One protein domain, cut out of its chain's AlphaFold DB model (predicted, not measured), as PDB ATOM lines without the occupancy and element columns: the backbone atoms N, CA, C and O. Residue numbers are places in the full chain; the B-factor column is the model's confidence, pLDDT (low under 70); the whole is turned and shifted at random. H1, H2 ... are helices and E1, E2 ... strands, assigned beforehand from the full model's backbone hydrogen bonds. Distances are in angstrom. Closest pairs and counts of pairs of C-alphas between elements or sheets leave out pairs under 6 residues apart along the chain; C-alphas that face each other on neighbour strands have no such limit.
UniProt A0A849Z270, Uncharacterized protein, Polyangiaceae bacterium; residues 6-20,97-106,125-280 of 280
ATOM      1  N   ALA A   6     -41.612   3.573 -44.346       87.50
ATOM      2  CA  ALA A   6     -41.566   3.694 -42.897       87.50
ATOM      3  C   ALA A   6     -42.241   4.970 -42.388       87.50
ATOM      4  O   ALA A   6     -42.138   6.055 -42.974       87.50
ATOM      5  N   ARG A   7     -42.912   4.846 -41.239       90.12
ATOM      6  CA  ARG A   7     -43.617   5.930 -40.553       90.12
ATOM      7  C   ARG A   7     -43.224   6.012 -39.096       90.12
ATOM      8  O   ARG A   7     -43.200   5.021 -38.376       90.12
ATOM      9  N   TYR A   8     -42.986   7.237 -38.655       92.69
ATOM     10  CA  TYR A   8     -42.644   7.584 -37.291       92.69
ATOM     11  C   TYR A   8     -43.737   8.453 -36.692       92.69
ATOM     12  O   TYR A   8     -44.121   9.473 -37.267       92.69
ATOM     13  N   LEU A   9     -44.188   8.079 -35.504       95.25
ATOM     14  CA  LEU A   9     -44.981   8.922 -34.632       95.25
ATOM     15  C   LEU A   9     -44.051   9.418 -33.521       95.25
ATOM     16  O   LEU A   9     -43.564   8.648 -32.690       95.25
ATOM     17  N   LEU A  10     -43.772  10.717 -33.552       94.38
ATOM     18  CA  LEU A  10     -42.735  11.378 -32.769       94.38
ATOM     19  C   LEU A  10     -43.371  12.396 -31.818       94.38
ATOM     20  O   LEU A  10     -44.219  13.172 -32.251       94.38
ATOM     21  N   PRO A  11     -42.949  12.478 -30.551       95.50
ATOM     22  CA  PRO A  11     -43.363  13.563 -29.668       95.50
ATOM     23  C   PRO A  11     -42.992  14.930 -30.253       95.50
ATOM     24  O   PRO A  11     -41.938  15.088 -30.881       95.50
ATOM     25  N   ARG A  12     -43.834  15.950 -30.039       92.44
ATOM     26  CA  ARG A  12     -43.502  17.325 -30.450       92.44
ATOM     27  C   ARG A  12     -42.202  17.823 -29.815       92.44
ATOM     28  O   ARG A  12     -41.350  18.266 -30.584       92.44
ATOM     29  N   PRO A  13     -42.009  17.731 -28.485       93.56
ATOM     30  CA  PRO A  13     -40.694  17.950 -27.901       93.56
ATOM     31  C   PRO A  13     -39.815  16.755 -28.274       93.56
ATOM     32  O   PRO A  13     -40.021  15.652 -27.774       93.56
ATOM     33  N   CYS A  14     -38.840  16.940 -29.159       90.56
ATOM     34  CA  CYS A  14     -37.931  15.858 -29.568       90.56
ATOM     35  C   CYS A  14     -37.035  15.360 -28.413       90.56
ATOM     36  O   CYS A  14     -36.528  14.237 -28.456       90.56
ATOM     37  N   SER A  15     -36.907  16.162 -27.350       92.88
ATOM     38  CA  SER A  15     -36.285  15.815 -26.065       92.88
ATOM     39  C   SER A  15     -37.140  14.907 -25.174       92.88
ATOM     40  O   SER A  15     -36.621  14.361 -24.192       92.88
ATOM     41  N   PHE A  16     -38.426  14.720 -25.501       95.50
ATOM     42  CA  PHE A  16     -39.338  13.888 -24.727       95.50
ATOM     43  C   PHE A  16     -38.842  12.446 -24.659       95.50
ATOM     44  O   PHE A  16     -38.527  11.811 -25.667       95.50
ATOM     45  N   ARG A  17     -38.842  11.916 -23.438       95.25
ATOM     46  CA  ARG A  17     -38.537  10.525 -23.138       95.25
ATOM     47  C   ARG A  17     -39.488  10.064 -22.031       95.25
ATOM     48  O   ARG A  17     -39.423  10.631 -20.939       95.25
ATOM     49  N   PRO A  18     -40.361   9.074 -22.276       96.75
ATOM     50  CA  PRO A  18     -41.246   8.571 -21.236       96.75
ATOM     51  C   PRO A  18     -40.449   7.819 -20.166       96.75
ATOM     52  O   PRO A  18     -39.370   7.278 -20.440       96.75
ATOM     53  N   SER A  19     -41.004   7.768 -18.950       96.69
ATOM     54  CA  SER A  19     -40.499   6.873 -17.908       96.69
ATOM     55  C   SER A  19     -40.758   5.414 -18.284       96.69
ATOM     56  O   SER A  19     -41.650   5.114 -19.085       96.69
ATOM     57  N   SER A  20     -40.016   4.499 -17.671       95.75
ATOM     58  CA  SER A  20     -40.187   3.063 -17.884       95.75
ATOM     59  C   SER A  20     -41.586   2.582 -17.486       95.75
ATOM     60  O   SER A  20     -42.180   1.774 -18.192       95.75
ATOM     61  N   THR A  97     -32.885   0.643 -26.131       74.69
ATOM     62  CA  THR A  97     -33.417  -0.519 -26.844       74.69
ATOM     63  C   THR A  97     -34.512  -0.121 -27.838       74.69
ATOM     64  O   THR A  97     -35.363   0.730 -27.565       74.69
ATOM     65  N   ARG A  98     -34.516  -0.787 -28.999       85.12
ATOM     66  CA  ARG A  98     -35.664  -0.869 -29.914       85.12
ATOM     67  C   ARG A  98     -36.475  -2.100 -29.527       85.12
ATOM     68  O   ARG A  98     -35.955  -3.208 -29.573       85.12
ATOM     69  N   LEU A  99     -37.729  -1.919 -29.132       87.75
ATOM     70  CA  LEU A  99     -38.660  -3.030 -28.927       87.75
ATOM     71  C   LEU A  99     -39.357  -3.295 -30.259       87.75
ATOM     72  O   LEU A  99     -39.913  -2.355 -30.822       87.75
ATOM     73  N   LEU A 100     -39.302  -4.522 -30.773       86.69
ATOM     74  CA  LEU A 100     -39.790  -4.871 -32.108       86.69
ATOM     75  C   LEU A 100     -40.843  -5.984 -32.040       86.69
ATOM     76  O   LEU A 100     -40.651  -7.002 -31.374       86.69
ATOM     77  N   TRP A 101     -41.935  -5.792 -32.776       88.06
ATOM     78  CA  TRP A 101     -43.008  -6.754 -32.996       88.06
ATOM     79  C   TRP A 101     -43.238  -6.921 -34.503       88.06
ATOM     80  O   TRP A 101     -43.982  -6.130 -35.090       88.06
ATOM     81  N   PRO A 102     -42.619  -7.935 -35.132       82.69
ATOM     82  CA  PRO A 102     -42.869  -8.235 -36.535       82.69
ATOM     83  C   PRO A 102     -44.264  -8.841 -36.713       82.69
ATOM     84  O   PRO A 102     -44.641  -9.775 -36.006       82.69
ATOM     85  N   VAL A 103     -45.036  -8.338 -37.672       81.62
ATOM     86  CA  VAL A 103     -46.380  -8.828 -38.005       81.62
ATOM     87  C   VAL A 103     -46.384  -9.286 -39.457       81.62
ATOM     88  O   VAL A 103     -46.544  -8.476 -40.365       81.62
ATOM     89  N   LYS A 104     -46.178 -10.593 -39.664       74.94
ATOM     90  CA  LYS A 104     -46.157 -11.256 -40.979       74.94
ATOM     91  C   LYS A 104     -47.472 -11.992 -41.244       74.94
ATOM     92  O   LYS A 104     -48.022 -12.556 -40.296       74.94
ATOM     93  N   PRO A 105     -47.966 -12.020 -42.495       65.94
ATOM     94  CA  PRO A 105     -48.909 -13.052 -42.906       65.94
ATOM     95  C   PRO A 105     -48.233 -14.428 -42.784       65.94
ATOM     96  O   PRO A 105     -47.025 -14.559 -42.984       65.94
ATOM     97  N   ASP A 106     -48.993 -15.457 -42.417       58.19
ATOM     98  CA  ASP A 106     -48.477 -16.798 -42.086       58.19
ATOM     99  C   ASP A 106     -48.014 -17.616 -43.325       58.19
ATOM    100  O   ASP A 106     -47.806 -18.822 -43.225       58.19
ATOM    101  N   TRP A 125     -53.514 -12.235 -39.538       59.25
ATOM    102  CA  TRP A 125     -53.422 -11.206 -38.490       59.25
ATOM    103  C   TRP A 125     -54.764 -10.483 -38.248       59.25
ATOM    104  O   TRP A 125     -55.073 -10.159 -37.095       59.25
ATOM    105  N   MET A 126     -55.616 -10.333 -39.277       59.66
ATOM    106  CA  MET A 126     -57.009  -9.889 -39.104       59.66
ATOM    107  C   MET A 126     -57.859 -10.957 -38.407       59.66
ATOM    108  O   MET A 126     -58.693 -10.622 -37.565       59.66
ATOM    109  N   LEU A 127     -57.619 -12.246 -38.683       53.84
ATOM    110  CA  LEU A 127     -58.269 -13.366 -37.983       53.84
ATOM    111  C   LEU A 127     -57.900 -13.407 -36.491       53.84
ATOM    112  O   LEU A 127     -58.670 -13.902 -35.667       53.84
ATOM    113  N   HIS A 128     -56.760 -12.826 -36.117       67.69
ATOM    114  CA  HIS A 128     -56.355 -12.619 -34.727       67.69
ATOM    115  C   HIS A 128     -56.842 -11.293 -34.125       67.69
ATOM    116  O   HIS A 128     -56.582 -11.014 -32.953       67.69
ATOM    117  N   GLY A 129     -57.597 -10.506 -34.893       81.81
ATOM    118  CA  GLY A 129     -58.209  -9.258 -34.456       81.81
ATOM    119  C   GLY A 129     -57.211  -8.135 -34.194       81.81
ATOM    120  O   GLY A 129     -57.577  -7.189 -33.493       81.81
ATOM    121  N   LEU A 130     -55.978  -8.242 -34.707       86.62
ATOM    122  CA  LEU A 130     -55.022  -7.142 -34.650       86.62
ATOM    123  C   LEU A 130     -55.501  -5.992 -35.535       86.62
ATOM    124  O   LEU A 130     -56.079  -6.196 -36.601       86.62
ATOM    125  N   ARG A 131     -55.265  -4.770 -35.070       90.62
ATOM    126  CA  ARG A 131     -55.575  -3.542 -35.795       90.62
ATOM    127  C   ARG A 131     -54.350  -3.100 -36.579       90.62
ATOM    128  O   ARG A 131     -53.257  -3.017 -36.021       90.62
ATOM    129  N   TYR A 132     -54.550  -2.762 -37.847       90.38
ATOM    130  CA  TYR A 132     -53.487  -2.221 -38.686       90.38
ATOM    131  C   TYR A 132     -53.124  -0.795 -38.244       90.38
ATOM    132  O   TYR A 132     -54.023   0.043 -38.177       90.38
ATOM    133  N   PRO A 133     -51.852  -0.489 -37.918       93.19
ATOM    134  CA  PRO A 133     -51.472   0.762 -37.255       93.19
ATOM    135  C   PRO A 133     -51.567   2.017 -38.132       93.19
ATOM    136  O   PRO A 133     -51.476   3.126 -37.599       93.19
ATOM    137  N   LEU A 134     -51.741   1.872 -39.445       92.31
ATOM    138  CA  LEU A 134     -51.944   2.994 -40.361       92.31
ATOM    139  C   LEU A 134     -53.426   3.118 -40.746       92.31
ATOM    140  O   LEU A 134     -54.219   2.199 -40.553       92.31
ATOM    141  N   ASP A 135     -53.814   4.285 -41.241       91.12
ATOM    142  CA  ASP A 135     -55.202   4.638 -41.560       91.12
ATOM    143  C   ASP A 135     -55.794   3.881 -42.755       91.12
ATOM    144  O   ASP A 135     -57.017   3.800 -42.881       91.12
ATOM    145  N   ARG A 136     -54.948   3.310 -43.613       86.19
ATOM    146  CA  ARG A 136     -55.358   2.497 -44.759       86.19
ATOM    147  C   ARG A 136     -54.289   1.493 -45.153       86.19
ATOM    148  O   ARG A 136     -53.100   1.803 -45.093       86.19
ATOM    149  N   MET A 137     -54.739   0.318 -45.571       77.81
ATOM    150  CA  MET A 137     -53.907  -0.685 -46.232       77.81
ATOM    151  C   MET A 137     -53.908  -0.434 -47.736       77.81
ATOM    152  O   MET A 137     -54.781   0.268 -48.243       77.81
ATOM    153  N   ASP A 138     -52.915  -0.975 -48.430       71.94
ATOM    154  CA  ASP A 138     -52.958  -1.017 -49.885       71.94
ATOM    155  C   ASP A 138     -53.895  -2.142 -50.333       71.94
ATOM    156  O   ASP A 138     -53.795  -3.264 -49.837       71.94
ATOM    157  N   ASP A 139     -54.818  -1.833 -51.240       63.94
ATOM    158  CA  ASP A 139     -55.894  -2.754 -51.623       63.94
ATOM    159  C   ASP A 139     -55.417  -3.837 -52.617       63.94
ATOM    160  O   ASP A 139     -56.094  -4.849 -52.792       63.94
ATOM    161  N   GLU A 140     -54.261  -3.646 -53.270       66.56
ATOM    162  CA  GLU A 140     -53.793  -4.499 -54.377       66.56
ATOM    163  C   GLU A 140     -52.740  -5.552 -53.966       66.56
ATOM    164  O   GLU A 140     -52.516  -6.507 -54.709       66.56
ATOM    165  N   GLY A 141     -52.111  -5.414 -52.792       61.84
ATOM    166  CA  GLY A 141     -50.919  -6.188 -52.402       61.84
ATOM    167  C   GLY A 141     -51.120  -7.294 -51.361       61.84
ATOM    168  O   GLY A 141     -50.133  -7.853 -50.884       61.84
ATOM    169  N   GLY A 142     -52.363  -7.591 -50.974       64.81
ATOM    170  CA  GLY A 142     -52.642  -8.504 -49.864       64.81
ATOM    171  C   GLY A 142     -52.305  -7.897 -48.488       64.81
ATOM    172  O   GLY A 142     -52.041  -6.696 -48.370       64.81
ATOM    173  N   PRO A 143     -52.355  -8.689 -47.405       64.19
ATOM    174  CA  PRO A 143     -52.065  -8.222 -46.049       64.19
ATOM    175  C   PRO A 143     -50.641  -7.643 -45.956       64.19
ATOM    176  O   PRO A 143     -49.672  -8.378 -46.155       64.19
ATOM    177  N   PRO A 144     -50.453  -6.371 -45.572       71.94
ATOM    178  CA  PRO A 144     -49.109  -5.825 -45.459       71.94
ATOM    179  C   PRO A 144     -48.337  -6.524 -44.332       71.94
ATOM    180  O   PRO A 144     -48.798  -6.570 -43.189       71.94
ATOM    181  N   TYR A 145     -47.133  -7.022 -44.635       80.06
ATOM    182  CA  TYR A 145     -46.130  -7.257 -43.598       80.06
ATOM    183  C   TYR A 145     -45.753  -5.910 -42.995       80.06
ATOM    184  O   TYR A 145     -45.456  -4.963 -43.727       80.06
ATOM    185  N   TYR A 146     -45.735  -5.822 -41.669       86.69
ATOM    186  CA  TYR A 146     -45.167  -4.655 -41.019       86.69
ATOM    187  C   TYR A 146     -44.415  -4.992 -39.741       86.69
ATOM    188  O   TYR A 146     -44.768  -5.894 -38.984       86.69
ATOM    189  N   ASP A 147     -43.396  -4.192 -39.477       87.38
ATOM    190  CA  ASP A 147     -42.662  -4.150 -38.231       87.38
ATOM    191  C   ASP A 147     -43.186  -2.992 -37.392       87.38
ATOM    192  O   ASP A 147     -42.996  -1.822 -37.728       87.38
ATOM    193  N   PHE A 148     -43.846  -3.306 -36.275       92.00
ATOM    194  CA  PHE A 148     -44.161  -2.305 -35.261       92.00
ATOM    195  C   PHE A 148     -43.017  -2.252 -34.264       92.00
ATOM    196  O   PHE A 148     -42.675  -3.255 -33.637       92.00
ATOM    197  N   SER A 149     -42.438  -1.078 -34.056       92.19
ATOM    198  CA  SER A 149     -41.379  -0.897 -33.078       92.19
ATOM    199  C   SER A 149     -41.553   0.344 -32.219       92.19
ATOM    200  O   SER A 149     -42.124   1.351 -32.631       92.19
ATOM    201  N   ILE A 150     -41.056   0.252 -30.989       93.94
ATOM    202  CA  ILE A 150     -40.961   1.374 -30.063       93.94
ATOM    203  C   ILE A 150     -39.484   1.643 -29.821       93.94
ATOM    204  O   ILE A 150     -38.746   0.775 -29.353       93.94
ATOM    205  N   HIS A 151     -39.054   2.849 -30.162       92.38
ATOM    206  CA  HIS A 151     -37.705   3.330 -29.917       92.38
ATOM    207  C   HIS A 151     -37.688   4.074 -28.592       92.38
ATOM    208  O   HIS A 151     -38.533   4.937 -28.347       92.38
ATOM    209  N   TRP A 152     -36.704   3.769 -27.754       90.19
ATOM    210  CA  TRP A 152     -36.517   4.449 -26.485       90.19
ATOM    211  C   TRP A 152     -35.035   4.500 -26.120       90.19
ATOM    212  O   TRP A 152     -34.388   3.471 -25.930       90.19
ATOM    213  N   ALA A 153     -34.498   5.715 -26.026       90.25
ATOM    214  CA  ALA A 153     -33.076   5.954 -25.827       90.25
ATOM    215  C   ALA A 153     -32.801   7.085 -24.825       90.25
ATOM    216  O   ALA A 153     -33.566   8.037 -24.675       90.25
ATOM    217  N   ALA A 154     -31.691   6.957 -24.107       89.88
ATOM    218  CA  ALA A 154     -31.112   7.974 -23.251       89.88
ATOM    219  C   ALA A 154     -30.498   9.105 -24.083       89.88
ATOM    220  O   ALA A 154     -30.735  10.266 -23.761       89.88
ATOM    221  N   ASP A 155     -29.789   8.774 -25.160       91.50
ATOM    222  CA  ASP A 155     -29.276   9.732 -26.142       91.50
ATOM    223  C   ASP A 155     -30.294  10.003 -27.254       91.50
ATOM    224  O   ASP A 155     -31.274   9.272 -27.420       91.50
ATOM    225  N   TYR A 156     -30.043  11.041 -28.044       91.25
ATOM    226  CA  TYR A 156     -30.835  11.315 -29.230       91.25
ATOM    227  C   TYR A 156     -30.486  10.358 -30.366       91.25
ATOM    228  O   TYR A 156     -29.315  10.109 -30.640       91.25
ATOM    229  N   VAL A 157     -31.505   9.849 -31.047       88.44
ATOM    230  CA  VAL A 157     -31.397   8.922 -32.172       88.44
ATOM    231  C   VAL A 157     -31.818   9.631 -33.453       88.44
ATOM    232  O   VAL A 157     -32.890  10.237 -33.512       88.44
ATOM    233  N   VAL A 158     -30.977   9.516 -34.480       84.50
ATOM    234  CA  VAL A 158     -31.294   9.855 -35.869       84.50
ATOM    235  C   VAL A 158     -31.488   8.543 -36.635       84.50
ATOM    236  O   VAL A 158     -30.561   7.730 -36.650       84.50
ATOM    237  N   PRO A 159     -32.651   8.296 -37.258       76.75
ATOM    238  CA  PRO A 159     -32.800   7.181 -38.189       76.75
ATOM    239  C   PRO A 159     -31.965   7.446 -39.455       76.75
ATOM    240  O   PRO A 159     -32.122   8.484 -40.087       76.75
ATOM    241  N   VAL A 160     -31.084   6.513 -39.829       64.19
ATOM    242  CA  VAL A 160     -30.145   6.615 -40.976       64.19
ATOM    243  C   VAL A 160     -30.720   5.935 -42.236       64.19
ATOM    244  O   VAL A 160     -30.039   5.754 -43.234       64.19
ATOM    245  N   GLY A 161     -31.997   5.554 -42.219       53.16
ATOM    246  CA  GLY A 161     -32.605   4.663 -43.215       53.16
ATOM    247  C   GLY A 161     -33.201   5.301 -44.474       53.16
ATOM    248  O   GLY A 161     -33.982   4.641 -45.143       53.16
ATOM    249  N   GLY A 162     -32.898   6.553 -44.819       53.38
ATOM    250  CA  GLY A 162     -33.455   7.168 -46.027       53.38
ATOM    251  C   GLY A 162     -32.546   8.247 -46.585       53.38
ATOM    252  O   GLY A 162     -32.226   9.196 -45.872       53.38
ATOM    253  N   GLU A 163     -32.183   8.136 -47.866       48.69
ATOM    254  CA  GLU A 163     -31.390   9.133 -48.613       48.69
ATOM    255  C   GLU A 163     -31.989  10.558 -48.560       48.69
ATOM    256  O   GLU A 163     -31.331  11.533 -48.918       48.69
ATOM    257  N   THR A 164     -33.231  10.695 -48.088       54.22
ATOM    258  CA  THR A 164     -34.024  11.926 -48.075       54.22
ATOM    259  C   THR A 164     -34.073  12.653 -46.726       54.22
ATOM    260  O   THR A 164     -34.546  13.787 -46.671       54.22
ATOM    261  N   MET A 165     -33.571  12.074 -45.625       58.91
ATOM    262  CA  MET A 165     -33.612  12.734 -44.310       58.91
ATOM    263  C   MET A 165     -32.280  13.404 -43.962       58.91
ATOM    264  O   MET A 165     -31.429  12.832 -43.288       58.91
ATOM    265  N   GLN A 166     -32.112  14.659 -44.382       58.97
ATOM    266  CA  GLN A 166     -30.979  15.481 -43.952       58.97
ATOM    267  C   GLN A 166     -31.225  16.052 -42.554       58.97
ATOM    268  O   GLN A 166     -32.064  16.933 -42.369       58.97
ATOM    269  N   THR A 167     -30.461  15.617 -41.556       61.22
ATOM    270  CA  THR A 167     -30.392  16.323 -40.274       61.22
ATOM    271  C   THR A 167     -29.449  17.512 -40.409       61.22
ATOM    272  O   THR A 167     -28.240  17.374 -40.286       61.22
ATOM    273  N   GLY A 168     -29.999  18.705 -40.646       58.56
ATOM    274  CA  GLY A 168     -29.251  19.972 -40.604       58.56
ATOM    275  C   GLY A 168     -28.844  20.406 -39.187       58.56
ATOM    276  O   GLY A 168     -28.851  21.596 -38.887       58.56
ATOM    277  N   THR A 169     -28.597  19.462 -38.278       65.00
ATOM    278  CA  THR A 169     -28.249  19.737 -36.883       65.00
ATOM    279  C   THR A 169     -26.754  20.006 -36.780       65.00
ATOM    280  O   THR A 169     -25.966  19.099 -37.024       65.00
ATOM    281  N   GLU A 170     -26.362  21.214 -36.367       76.38
ATOM    282  CA  GLU A 170     -25.030  21.416 -35.793       76.38
ATOM    283  C   GLU A 170     -24.926  20.532 -34.546       76.38
ATOM    284  O   GLU A 170     -25.690  20.683 -33.590       76.38
ATOM    285  N   THR A 171     -24.025  19.556 -34.584       86.50
ATOM    286  CA  THR A 171     -23.773  18.620 -33.483       86.50
ATOM    287  C   THR A 171     -22.618  19.085 -32.600       86.50
ATOM    288  O   THR A 171     -22.213  18.365 -31.696       86.50
ATOM    289  N   GLU A 172     -22.102  20.298 -32.800       90.12
ATOM    290  CA  GLU A 172     -21.036  20.865 -31.981       90.12
ATOM    291  C   GLU A 172     -21.597  21.552 -30.729       90.12
ATOM    292  O   GLU A 172     -22.460  22.431 -30.773       90.12
ATOM    293  N   CYS A 173     -21.070  21.179 -29.567       90.19
ATOM    294  CA  CYS A 173     -21.291  21.928 -28.341       90.19
ATOM    295  C   CYS A 173     -20.515  23.256 -28.394       90.19
ATOM    296  O   CYS A 173     -19.388  23.274 -28.884       90.19
ATOM    297  N   PRO A 174     -20.988  24.352 -27.767       91.25
ATOM    298  CA  PRO A 174     -20.236  25.611 -27.719       91.25
ATOM    299  C   PRO A 174     -18.849  25.550 -27.054       91.25
ATOM    300  O   PRO A 174     -18.110  26.528 -27.115       91.25
ATOM    301  N   CYS A 175     -18.488  24.445 -26.388       92.69
ATOM    302  CA  CYS A 175     -17.117  24.207 -25.923       92.69
ATOM    303  C   CYS A 175     -16.186  23.624 -27.005       92.69
ATOM    304  O   CYS A 175     -15.025  23.364 -26.702       92.69
ATOM    305  N   GLY A 176     -16.686  23.407 -28.225       92.56
ATOM    306  CA  GLY A 176     -15.972  22.813 -29.356       92.56
ATOM    307  C   GLY A 176     -15.993  21.282 -29.397       92.56
ATOM    308  O   GLY A 176     -15.296  20.701 -30.217       92.56
ATOM    309  N   GLU A 177     -16.746  20.626 -28.508       92.19
ATOM    310  CA  GLU A 177     -16.867  19.161 -28.499       92.19
ATOM    311  C   GLU A 177     -17.934  18.709 -29.500       92.19
ATOM    312  O   GLU A 177     -19.065  19.201 -29.446       92.19
ATOM    313  N   GLU A 178     -17.606  17.741 -30.351       91.25
ATOM    314  CA  GLU A 178     -18.567  17.088 -31.240       91.25
ATOM    315  C   GLU A 178     -19.452  16.118 -30.440       91.25
ATOM    316  O   GLU A 178     -18.976  15.248 -29.709       91.25
ATOM    317  N   LEU A 179     -20.767  16.302 -30.522       89.00
ATOM    318  CA  LEU A 179     -21.758  15.499 -29.797       89.00
ATOM    319  C   LEU A 179     -22.226  14.293 -30.604       89.00
ATOM    320  O   LEU A 179     -22.803  13.357 -30.036       89.00
ATOM    321  N   GLU A 180     -22.017  14.329 -31.919       86.44
ATOM    322  CA  GLU A 180     -22.217  13.183 -32.786       86.44
ATOM    323  C   GLU A 180     -21.185  12.115 -32.447       86.44
ATOM    324  O   GLU A 180     -19.984  12.359 -32.388       86.44
ATOM    325  N   ARG A 181     -21.660  10.896 -32.200       75.06
ATOM    326  CA  ARG A 181     -20.744   9.772 -32.048       75.06
ATOM    327  C   ARG A 181     -20.414   9.263 -33.431       75.06
ATOM    328  O   ARG A 181     -21.266   8.628 -34.054       75.06
ATOM    329  N   THR A 182     -19.193   9.523 -33.879       58.81
ATOM    330  CA  THR A 182     -18.712   8.939 -35.120       58.81
ATOM    331  C   THR A 182     -18.713   7.411 -35.013       58.81
ATOM    332  O   THR A 182     -18.683   6.806 -33.931       58.81
ATOM    333  N   GLU A 183     -18.623   6.781 -36.179       54.06
ATOM    334  CA  GLU A 183     -17.908   5.523 -36.394       54.06
ATOM    335  C   GLU A 183     -16.537   5.545 -35.647       54.06
ATOM    336  O   GLU A 183     -16.222   6.501 -34.984       54.06
ATOM    337  N   ASN A 184     -15.618   4.592 -35.640       46.50
ATOM    338  CA  ASN A 184     -14.393   4.618 -34.780       46.50
ATOM    339  C   ASN A 184     -14.565   4.670 -33.234       46.50
ATOM    340  O   ASN A 184     -13.769   4.027 -32.548       46.50
ATOM    341  N   ASP A 185     -15.614   5.273 -32.660       51.84
ATOM    342  CA  ASP A 185     -16.017   5.099 -31.247       51.84
ATOM    343  C   ASP A 185     -16.621   3.681 -31.008       51.84
ATOM    344  O   ASP A 185     -16.908   3.236 -29.889       51.84
ATOM    345  N   PHE A 186     -16.715   2.917 -32.108       46.75
ATOM    346  CA  PHE A 186     -17.230   1.563 -32.342       46.75
ATOM    347  C   PHE A 186     -16.740   0.427 -31.432       46.75
ATOM    348  O   PHE A 186     -17.226  -0.698 -31.546       46.75
ATOM    349  N   ARG A 187     -15.810   0.666 -30.502       45.94
ATOM    350  CA  ARG A 187     -15.437  -0.344 -29.492       45.94
ATOM    351  C   ARG A 187     -16.380  -0.375 -28.290       45.94
ATOM    352  O   ARG A 187     -16.318  -1.316 -27.493       45.94
ATOM    353  N   ARG A 188     -17.286   0.597 -28.155       45.00
ATOM    354  CA  ARG A 188     -18.358   0.559 -27.153       45.00
ATOM    355  C   ARG A 188     -19.618  -0.071 -27.749       45.00
ATOM    356  O   ARG A 188     -20.466   0.599 -28.317       45.00
ATOM    357  N   LYS A 189     -19.651  -1.401 -27.617       46.69
ATOM    358  CA  LYS A 189     -20.797  -2.319 -27.501       46.69
ATOM    359  C   LYS A 189     -22.191  -1.642 -27.552       46.69
ATOM    360  O   LYS A 189     -22.440  -0.733 -26.767       46.69
ATOM    361  N   HIS A 190     -23.113  -2.190 -28.361       50.06
ATOM    362  CA  HIS A 190     -24.588  -2.040 -28.262       50.06
ATOM    363  C   HIS A 190     -25.341  -1.025 -29.167       50.06
ATOM    364  O   HIS A 190     -26.183  -0.299 -28.640       50.06
ATOM    365  N   ARG A 191     -25.172  -0.966 -30.506       51.94
ATOM    366  CA  ARG A 191     -26.070  -0.112 -31.337       51.94
ATOM    367  C   ARG A 191     -26.701  -0.740 -32.574       51.94
ATOM    368  O   ARG A 191     -26.045  -1.487 -33.288       51.94
ATOM    369  N   ALA A 192     -27.978  -0.376 -32.780       50.16
ATOM    370  CA  ALA A 192     -28.839  -0.749 -33.905       50.16
ATOM    371  C   ALA A 192     -28.205  -0.294 -35.222       50.16
ATOM    372  O   ALA A 192     -27.840   0.885 -35.312       50.16
ATOM    373  N   PRO A 193     -28.066  -1.182 -36.226       49.16
ATOM    374  CA  PRO A 193     -27.679  -0.747 -37.560       49.16
ATOM    375  C   PRO A 193     -28.670   0.334 -38.027       49.16
ATOM    376  O   PRO A 193     -29.836   0.318 -37.632       49.16
ATOM    377  N   PHE A 194     -28.195   1.295 -38.821       58.38
ATOM    378  CA  PHE A 194     -29.009   2.392 -39.369       58.38
ATOM    379  C   PHE A 194     -29.467   3.464 -38.362       58.38
ATOM    380  O   PHE A 194     -30.504   4.096 -38.565       58.38
ATOM    381  N   THR A 195     -28.703   3.728 -37.296       68.44
ATOM    382  CA  THR A 195     -28.926   4.917 -36.456       68.44
ATOM    383  C   THR A 195     -27.630   5.640 -36.094       68.44
ATOM    384  O   THR A 195     -26.677   5.015 -35.631       68.44
ATOM    385  N   THR A 196     -27.620   6.966 -36.230       77.31
ATOM    386  CA  THR A 196     -26.600   7.840 -35.634       77.31
ATOM    387  C   THR A 196     -27.126   8.306 -34.286       77.31
ATOM    388  O   THR A 196     -28.342   8.456 -34.109       77.31
ATOM    389  N   ARG A 197     -26.245   8.530 -33.303       85.31
ATOM    390  CA  ARG A 197     -26.679   9.185 -32.065       85.31
ATOM    391  C   ARG A 197     -25.867  10.399 -31.712       85.31
ATOM    392  O   ARG A 197     -24.651  10.418 -31.873       85.31
ATOM    393  N   ILE A 198     -26.589  11.328 -31.112       89.00
ATOM    394  CA  ILE A 198     -26.086  12.591 -30.614       89.00
ATOM    395  C   ILE A 198     -26.249  12.563 -29.097       89.00
ATOM    396  O   ILE A 198     -27.321  12.221 -28.583       89.00
ATOM    397  N   ALA A 199     -25.169  12.857 -28.379       90.25
ATOM    398  CA  ALA A 199     -25.184  12.876 -26.924       90.25
ATOM    399  C   ALA A 199     -26.224  13.884 -26.413       90.25
ATOM    400  O   ALA A 199     -26.289  15.018 -26.889       90.25
ATOM    401  N   ALA A 200     -27.046  13.467 -25.446       91.50
ATOM    402  CA  ALA A 200     -28.036  14.368 -24.853       91.50
ATOM    403  C   ALA A 200     -27.387  15.481 -24.020       91.50
ATOM    404  O   ALA A 200     -27.943  16.570 -23.917       91.50
ATOM    405  N   ASP A 201     -26.202  15.211 -23.480       93.12
ATOM    406  CA  ASP A 201     -25.378  16.148 -22.734       93.12
ATOM    407  C   ASP A 201     -23.949  16.099 -23.278       93.12
ATOM    408  O   ASP A 201     -23.431  15.032 -23.618       93.12
ATOM    409  N   CYS A 202     -23.291  17.253 -23.340       92.50
ATOM    410  CA  CYS A 202     -21.900  17.337 -23.746       92.50
ATOM    411  C   CYS A 202     -21.016  16.553 -22.767       92.50
ATOM    412  O   CYS A 202     -20.997  16.885 -21.580       92.50
ATOM    413  N   PRO A 203     -20.226  15.571 -23.234       90.06
ATOM    414  CA  PRO A 203     -19.396  14.760 -22.345       90.06
ATOM    415  C   PRO A 203     -18.262  15.564 -21.693       90.06
ATOM    416  O   PRO A 203     -17.773  15.182 -20.634       90.06
ATOM    417  N   SER A 204     -17.857  16.678 -22.312       93.50
ATOM    418  CA  SER A 204     -16.777  17.540 -21.827       93.50
ATOM    419  C   SER A 204     -17.260  18.549 -20.778       93.50
ATOM    420  O   SER A 204     -16.717  18.615 -19.677       93.50
ATOM    421  N   CYS A 205     -18.311  19.321 -21.081       95.69
ATOM    422  CA  CYS A 205     -18.768  20.412 -20.208       95.69
ATOM    423  C   CYS A 205     -20.122  20.177 -19.518       95.69
ATOM    424  O   CYS A 205     -20.559  21.026 -18.742       95.69
ATOM    425  N   GLY A 206     -20.808  19.063 -19.798       94.44
ATOM    426  CA  GLY A 206     -22.105  18.713 -19.206       94.44
ATOM    427  C   GLY A 206     -23.289  19.557 -19.685       94.44
ATOM    428  O   GLY A 206     -24.381  19.440 -19.137       94.44
ATOM    429  N   ARG A 207     -23.099  20.438 -20.676       94.31
ATOM    430  CA  ARG A 207     -24.187  21.252 -21.236       94.31
ATOM    431  C   ARG A 207     -25.181  20.359 -21.996       94.31
ATOM    432  O   ARG A 207     -24.720  19.597 -22.844       94.31
ATOM    433  N   PRO A 208     -26.501  20.488 -21.773       93.06
ATOM    434  CA  PRO A 208     -27.485  19.720 -22.525       93.06
ATOM    435  C   PRO A 208     -27.503  20.142 -23.997       93.06
ATOM    436  O   PRO A 208     -27.405  21.332 -24.315       93.06
ATOM    437  N   PHE A 209     -27.657  19.167 -24.886       90.94
ATOM    438  CA  PHE A 209     -27.938  19.384 -26.296       90.94
ATOM    439  C   PHE A 209     -29.410  19.754 -26.476       90.94
ATOM    440  O   PHE A 209     -30.306  19.021 -26.041       90.94
ATOM    441  N   ASP A 210     -29.650  20.893 -27.123       89.50
ATOM    442  CA  ASP A 210     -30.988  21.390 -27.432       89.50
ATOM    443  C   ASP A 210     -31.307  21.164 -28.917       89.50
ATOM    444  O   ASP A 210     -31.015  22.017 -29.763       89.50
ATOM    445  N   PRO A 211     -31.924  20.026 -29.266       87.19
ATOM    446  CA  PRO A 211     -32.278  19.736 -30.649       87.19
ATOM    447  C   PRO A 211     -33.354  20.666 -31.206       87.19
ATOM    448  O   PRO A 211     -33.525  20.730 -32.421       87.19
ATOM    449  N   GLU A 212     -34.088  21.406 -30.367       85.25
ATOM    450  CA  GLU A 212     -35.131  22.309 -30.854       85.25
ATOM    451  C   GLU A 212     -34.567  23.527 -31.598       85.25
ATOM    452  O   GLU A 212     -35.314  24.229 -32.289       85.25
ATOM    453  N   GLN A 213     -33.259  23.770 -31.488       83.75
ATOM    454  CA  GLN A 213     -32.565  24.819 -32.236       83.75
ATOM    455  C   GLN A 213     -32.290  24.416 -33.681       83.75
ATOM    456  O   GLN A 213     -32.230  25.279 -34.556       83.75
ATOM    457  N   ALA A 214     -32.195  23.116 -33.954       79.12
ATOM    458  CA  ALA A 214     -32.018  22.632 -35.307       79.12
ATOM    459  C   ALA A 214     -33.347  22.686 -36.057       79.12
ATOM    460  O   ALA A 214     -34.319  22.023 -35.695       79.12
ATOM    461  N   ILE A 215     -33.401  23.478 -37.120       79.31
ATOM    462  CA  ILE A 215     -34.541  23.485 -38.030       79.31
ATOM    463  C   ILE A 215     -34.225  22.513 -39.158       79.31
ATOM    464  O   ILE A 215     -33.227  22.662 -39.855       79.31
ATOM    465  N   THR A 216     -35.095  21.531 -39.356       79.12
ATOM    466  CA  THR A 216     -34.961  20.567 -40.444       79.12
ATOM    467  C   THR A 216     -36.183  20.625 -41.341       79.12
ATOM    468  O   THR A 216     -37.320  20.693 -40.866       79.12
ATOM    469  N   THR A 217     -35.946  20.597 -42.644       77.62
ATOM    470  CA  THR A 217     -36.966  20.351 -43.660       77.62
ATOM    471  C   THR A 217     -37.257  18.862 -43.737       77.62
ATOM    472  O   THR A 217     -36.348  18.059 -43.921       77.62
ATOM    473  N   LEU A 218     -38.528  18.502 -43.591       75.00
ATOM    474  CA  LEU A 218     -39.009  17.158 -43.884       75.00
ATOM    475  C   LEU A 218     -39.516  17.134 -45.326       75.00
ATOM    476  O   LEU A 218     -40.387  17.931 -45.686       75.00
ATOM    477  N   GLU A 219     -38.950  16.246 -46.134       75.75
ATOM    478  CA  GLU A 219     -39.426  15.924 -47.475       75.75
ATOM    479  C   GLU A 219     -40.328  14.692 -47.387       75.75
ATOM    480  O   GLU A 219     -39.964  13.703 -46.749       75.75
ATOM    481  N   ASP A 220     -41.521  14.759 -47.980       71.62
ATOM    482  CA  ASP A 220     -42.342  13.562 -48.144       71.62
ATOM    483  C   ASP A 220     -41.702  12.696 -49.234       71.62
ATOM    484  O   ASP A 220     -41.523  13.138 -50.369       71.62
ATOM    485  N   GLY A 221     -41.325  11.466 -48.886       68.81
ATOM    486  CA  GLY A 221     -40.672  10.551 -49.821       68.81
ATOM    487  C   GLY A 221     -41.532  10.182 -51.037       68.81
ATOM    488  O   GLY A 221     -40.989   9.706 -52.032       68.81
ATOM    489  N   TRP A 222     -42.847  10.418 -50.986       69.75
ATOM    490  CA  TRP A 222     -43.774  10.105 -52.069       69.75
ATOM    491  C   TRP A 222     -43.752  11.138 -53.201       69.75
ATOM    492  O   TRP A 222     -43.478  10.807 -54.353       69.75
ATOM    493  N   ASP A 223     -44.087  12.393 -52.896       74.31
ATOM    494  CA  ASP A 223     -44.211  13.472 -53.887       74.31
ATOM    495  C   ASP A 223     -42.988  14.396 -53.914       74.31
ATOM    496  O   ASP A 223     -42.951  15.350 -54.698       74.31
ATOM    497  N   LYS A 224     -41.984  14.107 -53.074       75.06
ATOM    498  CA  LYS A 224     -40.798  14.941 -52.839       75.06
ATOM    499  C   LYS A 224     -41.152  16.353 -52.392       75.06
ATOM    500  O   LYS A 224     -40.356  17.287 -52.519       75.06
ATOM    501  N   HIS A 225     -42.371  16.554 -51.895       77.88
ATOM    502  CA  HIS A 225     -42.794  17.848 -51.426       77.88
ATOM    503  C   HIS A 225     -42.160  18.095 -50.065       77.88
ATOM    504  O   HIS A 225     -42.380  17.373 -49.088       77.88
ATOM    505  N   VAL A 226     -41.371  19.164 -49.996       72.56
ATOM    506  CA  VAL A 226     -40.815  19.663 -48.743       72.56
ATOM    507  C   VAL A 226     -41.968  20.224 -47.924       72.56
ATOM    508  O   VAL A 226     -42.424  21.349 -48.126       72.56
ATOM    509  N   THR A 227     -42.499  19.398 -47.033       64.31
ATOM    510  CA  THR A 227     -43.815  19.624 -46.446       64.31
ATOM    511  C   THR A 227     -43.737  20.524 -45.222       64.31
ATOM    512  O   THR A 227     -44.648  21.329 -45.021       64.31
ATOM    513  N   LYS A 228     -42.710  20.401 -44.358       66.31
ATOM    514  CA  LYS A 228     -42.684  21.109 -43.057       66.31
ATOM    515  C   LYS A 228     -41.276  21.392 -42.535       66.31
ATOM    516  O   LYS A 228     -40.412  20.520 -42.541       66.31
ATOM    517  N   LEU A 229     -41.093  22.590 -41.972       72.12
ATOM    518  CA  LEU A 229     -39.998  22.879 -41.045       72.12
ATOM    519  C   LEU A 229     -40.352  22.298 -39.674       72.12
ATOM    520  O   LEU A 229     -41.380  22.657 -39.089       72.12
ATOM    521  N   ARG A 230     -39.498  21.420 -39.150       77.94
ATOM    522  CA  ARG A 230     -39.624  20.871 -37.799       77.94
ATOM    523  C   ARG A 230     -38.364  21.163 -36.992       77.94
ATOM    524  O   ARG A 230     -37.257  20.836 -37.409       77.94
ATOM    525  N   LYS A 231     -38.565  21.729 -35.802       83.56
ATOM    526  CA  LYS A 231     -37.534  21.826 -34.765       83.56
ATOM    527  C   LYS A 231     -37.127  20.425 -34.304       83.56
ATOM    528  O   LYS A 231     -37.996  19.635 -33.933       83.56
ATOM    529  N   GLY A 232     -35.838  20.124 -34.373       82.31
ATOM    530  CA  GLY A 232     -35.258  18.809 -34.104       82.31
ATOM    531  C   GLY A 232     -35.424  17.780 -35.223       82.31
ATOM    532  O   GLY A 232     -35.015  16.641 -35.040       82.31
ATOM    533  N   GLY A 233     -36.014  18.125 -36.375       86.00
ATOM    534  CA  GLY A 233     -36.139  17.196 -37.507       86.00
ATOM    535  C   GLY A 233     -36.782  15.867 -37.138       86.00
ATOM    536  O   GLY A 233     -37.859  15.876 -36.563       86.00
ATOM    537  N   VAL A 234     -36.162  14.733 -37.471       86.25
ATOM    538  CA  VAL A 234     -36.589  13.377 -37.050       86.25
ATOM    539  C   VAL A 234     -35.835  12.854 -35.827       86.25
ATOM    540  O   VAL A 234     -36.024  11.704 -35.423       86.25
ATOM    541  N   LEU A 235     -35.005  13.698 -35.217       90.06
ATOM    542  CA  LEU A 235     -34.282  13.365 -34.004       90.06
ATOM    543  C   LEU A 235     -35.263  13.056 -32.874       90.06
ATOM    544  O   LEU A 235     -36.250  13.772 -32.669       90.06
ATOM    545  N   HIS A 236     -34.991  11.995 -32.124       92.50
ATOM    546  CA  HIS A 236     -35.860  11.594 -31.029       92.50
ATOM    547  C   HIS A 236     -35.132  10.807 -29.945       92.50
ATOM    548  O   HIS A 236     -34.161  10.104 -30.203       92.50
ATOM    549  N   ARG A 237     -35.657  10.877 -28.721       94.25
ATOM    550  CA  ARG A 237     -35.345   9.930 -27.632       94.25
ATOM    551  C   ARG A 237     -36.442   8.882 -27.446       94.25
ATOM    552  O   ARG A 237     -36.250   7.885 -26.754       94.25
ATOM    553  N   PHE A 238     -37.590   9.113 -28.074       95.56
ATOM    554  CA  PHE A 238     -38.720   8.206 -28.116       95.56
ATOM    555  C   PHE A 238     -39.434   8.304 -29.464       95.56
ATOM    556  O   PHE A 238     -39.708   9.408 -29.936       95.56
ATOM    557  N   ALA A 239     -39.768   7.162 -30.056       95.50
ATOM    558  CA  ALA A 239     -40.597   7.096 -31.254       95.50
ATOM    559  C   ALA A 239     -41.435   5.822 -31.263       95.50
ATOM    560  O   ALA A 239     -41.005   4.782 -30.767       95.50
ATOM    561  N   ILE A 240     -42.598   5.897 -31.900       96.12
ATOM    562  CA  ILE A 240     -43.267   4.713 -32.433       96.12
ATOM    563  C   ILE A 240     -42.946   4.667 -33.918       96.12
ATOM    564  O   ILE A 240     -43.055   5.682 -34.602       96.12
ATOM    565  N   HIS A 241     -42.532   3.507 -34.396       93.75
ATOM    566  CA  HIS A 241     -42.056   3.301 -35.750       93.75
ATOM    567  C   HIS A 241     -42.782   2.107 -36.369       93.75
ATOM    568  O   HIS A 241     -42.809   1.029 -35.777       93.75
ATOM    569  N   VAL A 242     -43.380   2.314 -37.538       92.38
ATOM    570  CA  VAL A 242     -44.045   1.281 -38.335       92.38
ATOM    571  C   VAL A 242     -43.360   1.221 -39.688       92.38
ATOM    572  O   VAL A 242     -43.353   2.210 -40.415       92.38
ATOM    573  N   GLU A 243     -42.809   0.064 -40.021       88.94
ATOM    574  CA  GLU A 243     -42.114  -0.197 -41.280       88.94
ATOM    575  C   GLU A 243     -42.891  -1.265 -42.045       88.94
ATOM    576  O   GLU A 243     -43.069  -2.368 -41.544       88.94
ATOM    577  N   CYS A 244     -43.407  -0.942 -43.230       85.06
ATOM    578  CA  CYS A 244     -44.279  -1.830 -44.012       85.06
ATOM    579  C   CYS A 244     -43.522  -2.598 -45.106       85.06
ATOM    580  O   CYS A 244     -44.116  -3.018 -46.100       85.06
ATOM    581  N   GLY A 245     -42.201  -2.747 -44.958       79.38
ATOM    582  CA  GLY A 245     -41.342  -3.381 -45.954       79.38
ATOM    583  C   GLY A 245     -41.599  -2.828 -47.358       79.38
ATOM    584  O   GLY A 245     -41.615  -1.615 -47.556       79.38
ATOM    585  N   LYS A 246     -41.842  -3.734 -48.314       74.75
ATOM    586  CA  LYS A 246     -42.095  -3.427 -49.734       74.75
ATOM    587  C   LYS A 246     -43.578  -3.265 -50.093       74.75
ATOM    588  O   LYS A 246     -43.904  -3.197 -51.277       74.75
ATOM    589  N   CYS A 247     -44.472  -3.233 -49.104       71.75
ATOM    590  CA  CYS A 247     -45.906  -3.036 -49.311       71.75
ATOM    591  C   CYS A 247     -46.178  -1.539 -49.490       71.75
ATOM    592  O   CYS A 247     -46.416  -0.809 -48.524       71.75
ATOM    593  N   PHE A 248     -46.055  -1.074 -50.732       69.75
ATOM    594  CA  PHE A 248     -46.173   0.333 -51.073       69.75
ATOM    595  C   PHE A 248     -47.614   0.668 -51.471       69.75
ATOM    596  O   PHE A 248     -48.102   0.090 -52.434       69.75
ATOM    597  N   PRO A 249     -48.284   1.614 -50.796       70.12
ATOM    598  CA  PRO A 249     -49.628   2.036 -51.182       70.12
ATOM    599  C   PRO A 249     -49.585   2.618 -52.592       70.12
ATOM    600  O   PRO A 249     -48.809   3.527 -52.819       70.12
ATOM    601  N   HIS A 250     -50.392   2.163 -53.550       71.69
ATOM    602  CA  HIS A 250     -50.222   2.593 -54.950       71.69
ATOM    603  C   HIS A 250     -50.701   4.023 -55.263       71.69
ATOM    604  O   HIS A 250     -50.428   4.550 -56.344       71.69
ATOM    605  N   SER A 251     -51.405   4.677 -54.337       73.00
ATOM    606  CA  SER A 251     -52.043   5.977 -54.574       73.00
ATOM    607  C   SER A 251     -51.787   6.976 -53.442       73.00
ATOM    608  O   SER A 251     -51.980   6.616 -52.281       73.00
ATOM    609  N   PRO A 252     -51.458   8.254 -53.728       75.88
ATOM    610  CA  PRO A 252     -51.369   9.295 -52.703       75.88
ATOM    611  C   PRO A 252     -52.718   9.538 -51.999       75.88
ATOM    612  O   PRO A 252     -53.775   9.188 -52.539       75.88
ATOM    613  N   PRO A 253     -52.717  10.170 -50.809       81.12
ATOM    614  CA  PRO A 253     -51.550  10.635 -50.031       81.12
ATOM    615  C   PRO A 253     -50.812   9.518 -49.265       81.12
ATOM    616  O   PRO A 253     -51.380   8.475 -48.997       81.12
ATOM    617  N   SER A 254     -49.569   9.705 -48.827       81.81
ATOM    618  CA  SER A 254     -48.882   8.702 -47.987       81.81
ATOM    619  C   SER A 254     -49.726   8.307 -46.748       81.81
ATOM    620  O   SER A 254     -50.226   9.213 -46.072       81.81
ATOM    621  N   PRO A 255     -49.900   7.003 -46.424       87.56
ATOM    622  CA  PRO A 255     -50.675   6.548 -45.270       87.56
ATOM    623  C   PRO A 255     -50.235   7.216 -43.976       87.56
ATOM    624  O   PRO A 255     -49.042   7.386 -43.718       87.56
ATOM    625  N   THR A 256     -51.196   7.567 -43.137       91.19
ATOM    626  CA  THR A 256     -50.933   8.194 -41.840       91.19
ATOM    627  C   THR A 256     -51.122   7.198 -40.710       91.19
ATOM    628  O   THR A 256     -51.660   6.110 -40.907       91.19
ATOM    629  N   PHE A 257     -50.649   7.528 -39.510       94.81
ATOM    630  CA  PHE A 257     -50.973   6.704 -38.346       94.81
ATOM    631  C   PHE A 257     -52.481   6.689 -38.114       94.81
ATOM    632  O   PHE A 257     -53.140   7.729 -38.161       94.81
ATOM    633  N   HIS A 258     -53.019   5.517 -37.777       96.06
ATOM    634  CA  HIS A 258     -54.432   5.385 -37.464       96.06
ATOM    635  C   HIS A 258     -54.810   6.374 -36.334       96.06
ATOM    636  O   HIS A 258     -54.157   6.370 -35.281       96.06
ATOM    637  N   PRO A 259     -55.871   7.197 -36.480       97.00
ATOM    638  CA  PRO A 259     -56.174   8.273 -35.529       97.00
ATOM    639  C   PRO A 259     -56.340   7.800 -34.083       97.00
ATOM    640  O   PRO A 259     -55.873   8.449 -33.151       97.00
ATOM    641  N   GLU A 260     -56.974   6.643 -33.885       97.88
ATOM    642  CA  GLU A 260     -57.127   6.037 -32.557       97.88
ATOM    643  C   GLU A 260     -55.805   5.566 -31.938       97.88
ATOM    644  O   GLU A 260     -55.607   5.771 -30.743       97.88
ATOM    645  N   LEU A 261     -54.880   5.001 -32.725       97.56
ATOM    646  CA  LEU A 261     -53.547   4.634 -32.243       97.56
ATOM    647  C   LEU A 261     -52.792   5.884 -31.792       97.56
ATOM    648  O   LEU A 261     -52.252   5.930 -30.687       97.56
ATOM    649  N   LYS A 262     -52.800   6.928 -32.626       97.88
ATOM    650  CA  LYS A 262     -52.173   8.206 -32.293       97.88
ATOM    651  C   LYS A 262     -52.753   8.799 -31.014       97.88
ATOM    652  O   LYS A 262     -51.992   9.152 -30.116       97.88
ATOM    653  N   ARG A 263     -54.081   8.859 -30.913       98.38
ATOM    654  CA  ARG A 263     -54.776   9.373 -29.731       98.38
ATOM    655  C   ARG A 263     -54.426   8.578 -28.476       98.38
ATOM    656  O   ARG A 263     -54.116   9.184 -27.459       98.38
ATOM    657  N   LEU A 264     -54.413   7.246 -28.552       98.50
ATOM    658  CA  LEU A 264     -54.012   6.380 -27.439       98.50
ATOM    659  C   LEU A 264     -52.602   6.726 -26.942       98.50
ATOM    660  O   LEU A 264     -52.363   6.830 -25.738       98.50
ATOM    661  N   CYS A 265     -51.675   6.947 -27.874       98.25
ATOM    662  CA  CYS A 265     -50.303   7.315 -27.553       98.25
ATOM    663  C   CYS A 265     -50.230   8.700 -26.901       98.25
ATOM    664  O   CYS A 265     -49.583   8.846 -25.869       98.25
ATOM    665  N   GLU A 266     -50.920   9.702 -27.452       98.19
ATOM    666  CA  GLU A 266     -50.979  11.057 -26.884       98.19
ATOM    667  C   GLU A 266     -51.600  11.069 -25.478       98.19
ATOM    668  O   GLU A 266     -51.083  11.729 -24.569       98.19
ATOM    669  N   ASP A 267     -52.665  10.290 -25.273       98.44
ATOM    670  CA  ASP A 267     -53.377  10.188 -23.999       98.44
ATOM    671  C   ASP A 267     -52.505   9.555 -22.907       98.44
ATOM    672  O   ASP A 267     -52.492  10.048 -21.778       98.44
ATOM    673  N   ILE A 268     -51.750   8.499 -23.222       98.38
ATOM    674  CA  ILE A 268     -50.878   7.817 -22.250       98.38
ATOM    675  C   ILE A 268     -49.588   8.602 -22.012       98.38
ATOM    676  O   ILE A 268     -49.192   8.805 -20.866       98.38
ATOM    677  N   LEU A 269     -48.944   9.078 -23.080       98.00
ATOM    678  CA  LEU A 269     -47.670   9.799 -23.002       98.00
ATOM    679  C   LEU A 269     -47.828  11.240 -22.507       98.00
ATOM    680  O   LEU A 269     -46.830  11.878 -22.175       98.00
ATOM    681  N   ARG A 270     -49.061  11.762 -22.475       98.00
ATOM    682  CA  ARG A 270     -49.379  13.145 -22.080       98.00
ATOM    683  C   ARG A 270     -48.597  14.180 -22.892       98.00
ATOM    684  O   ARG A 270     -48.214  15.230 -22.380       98.00
ATOM    685  N   CYS A 271     -48.370  13.894 -24.170       97.25
ATOM    686  CA  CYS A 271     -47.717  14.803 -25.101       97.25
ATOM    687  C   CYS A 271     -48.384  14.723 -26.474       97.25
ATOM    688  O   CYS A 271     -48.981  13.711 -26.823       97.25
ATOM    689  N   SER A 272     -48.294  15.802 -27.250       96.81
ATOM    690  CA  SER A 272     -48.768  15.782 -28.637       96.81
ATOM    691  C   SER A 272     -47.738  15.122 -29.546       96.81
ATOM    692  O   SER A 272     -46.532  15.330 -29.373       96.81
ATOM    693  N   MET A 273     -48.218  14.376 -30.537       95.88
ATOM    694  CA  MET A 273     -47.387  13.614 -31.458       95.88
ATOM    695  C   MET A 273     -47.511  14.163 -32.886       95.88
ATOM    696  O   MET A 273     -48.566  14.614 -33.348       95.88
ATOM    697  N   VAL A 274     -46.405  14.124 -33.614       92.75
ATOM    698  CA  VAL A 274     -46.290  14.493 -35.022       92.75
ATOM    699  C   VAL A 274     -45.820  13.299 -35.823       92.75
ATOM    700  O   VAL A 274     -45.102  12.441 -35.321       92.75
ATOM    701  N   GLU A 275     -46.241  13.252 -37.075       91.25
ATOM    702  CA  GLU A 275     -45.855  12.185 -37.983       91.25
ATOM    703  C   GLU A 275     -44.708  12.645 -38.869       91.25
ATOM    704  O   GLU A 275     -44.694  13.788 -39.336       91.25
ATOM    705  N   ALA A 276     -43.772  11.738 -39.096       87.81
ATOM    706  CA  ALA A 276     -42.758  11.833 -40.128       87.81
ATOM    707  C   ALA A 276     -42.755  10.510 -40.896       87.81
ATOM    708  O   ALA A 276     -43.004   9.453 -40.319       87.81
ATOM    709  N   GLY A 277     -42.506  10.560 -42.195       82.31
ATOM    710  CA  GLY A 277     -42.428   9.371 -43.030       82.31
ATOM    711  C   GLY A 277     -41.330   9.529 -44.055       82.31
ATOM    712  O   GLY A 277     -40.983  10.654 -44.408       82.31
ATOM    713  N   TYR A 278     -40.807   8.405 -44.518       73.50
ATOM    714  CA  TYR A 278     -39.934   8.376 -45.678       73.50
ATOM    715  C   TYR A 278     -40.274   7.188 -46.567       73.50
ATOM    716  O   TYR A 278     -40.975   6.247 -46.184       73.50
ATOM    717  N   THR A 279     -39.786   7.285 -47.790       68.00
ATOM    718  CA  THR A 279     -39.928   6.297 -48.846       68.00
ATOM    719  C   THR A 279     -38.545   6.159 -49.462       68.00
ATOM    720  O   THR A 279     -37.975   7.178 -49.860       68.00
ATOM    721  N   HIS A 280     -37.985   4.951 -49.441       60.53
ATOM    722  CA  HIS A 280     -36.657   4.644 -49.974       60.53
ATOM    723  C   HIS A 280     -36.768   3.777 -51.224       60.53
ATOM    724  O   HIS A 280     -37.495   2.770 -51.156       60.53
TER     725      HIS A 280
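What this domain is: This is residues 6 to 20, 97 to 106 and 125 to 280 of the 280 residues of an uncharacterized protein of Polyangiaceae bacterium (UniProt A0A849Z270). With little regular structure, one twisted sheet of E1, E2, E3, E4, E7 and E8 has H1 over one face and the hairpin E5 and E6 near E8. The 181 printed residues, mostly strand by class, run E1 to E7, H1, E8; 68 are in named elements. The whole is compact, radius of gyration of the C-alphas 17.2 A, spanning 55 by 35 by 34 A.

How they stand to each other: Start at E1, residues 6 to 11: antiparallel E7, residues 236 to 243, is on one side, N 7 to O 242 2.8 A, and antiparallel E8, residues 273 to 279, on the other, N 8 to O 276 2.8 A. E3, residues 146 to 159, bends by 145 degrees at residue 155 and pairs antiparallel with E7, N 149 to O 241 2.7 A. On its other side find E2, residues 97 to 103, N 101 to O 148 2.8 A, and E4, residues 195 to 198, N 158 to O 196 2.9 A, both antiparallel; E3 and E4 form a hairpin. E5, residues 215 to 219, and E6, residues 226 to 231, are a hairpin, N 216 to O 230 3.0 A. H1, residues 259 to 269, every O i to N i+4 pair within hydrogen-bond range, is over E1, height over the sheet 9.6 A, closest C-alphas Leu 9 and Lys 262, 7.6 A.

Where its parts are: Find C-alpha 6 at (-41.566, 3.694, -42.897); E8 runs 20.3 A to C-alpha 279 at (-39.928, 6.297, -48.846).

The domain as a whole: Residues 21 to 96 and 107 to 124 are cut out, with C-alpha gaps of 11.8 A and 8.3 A. E3 to E4, E4 to E5 and E7 to H1 are long links. Of the printed part 42 residues have pLDDT under 70, among them 182 to 195.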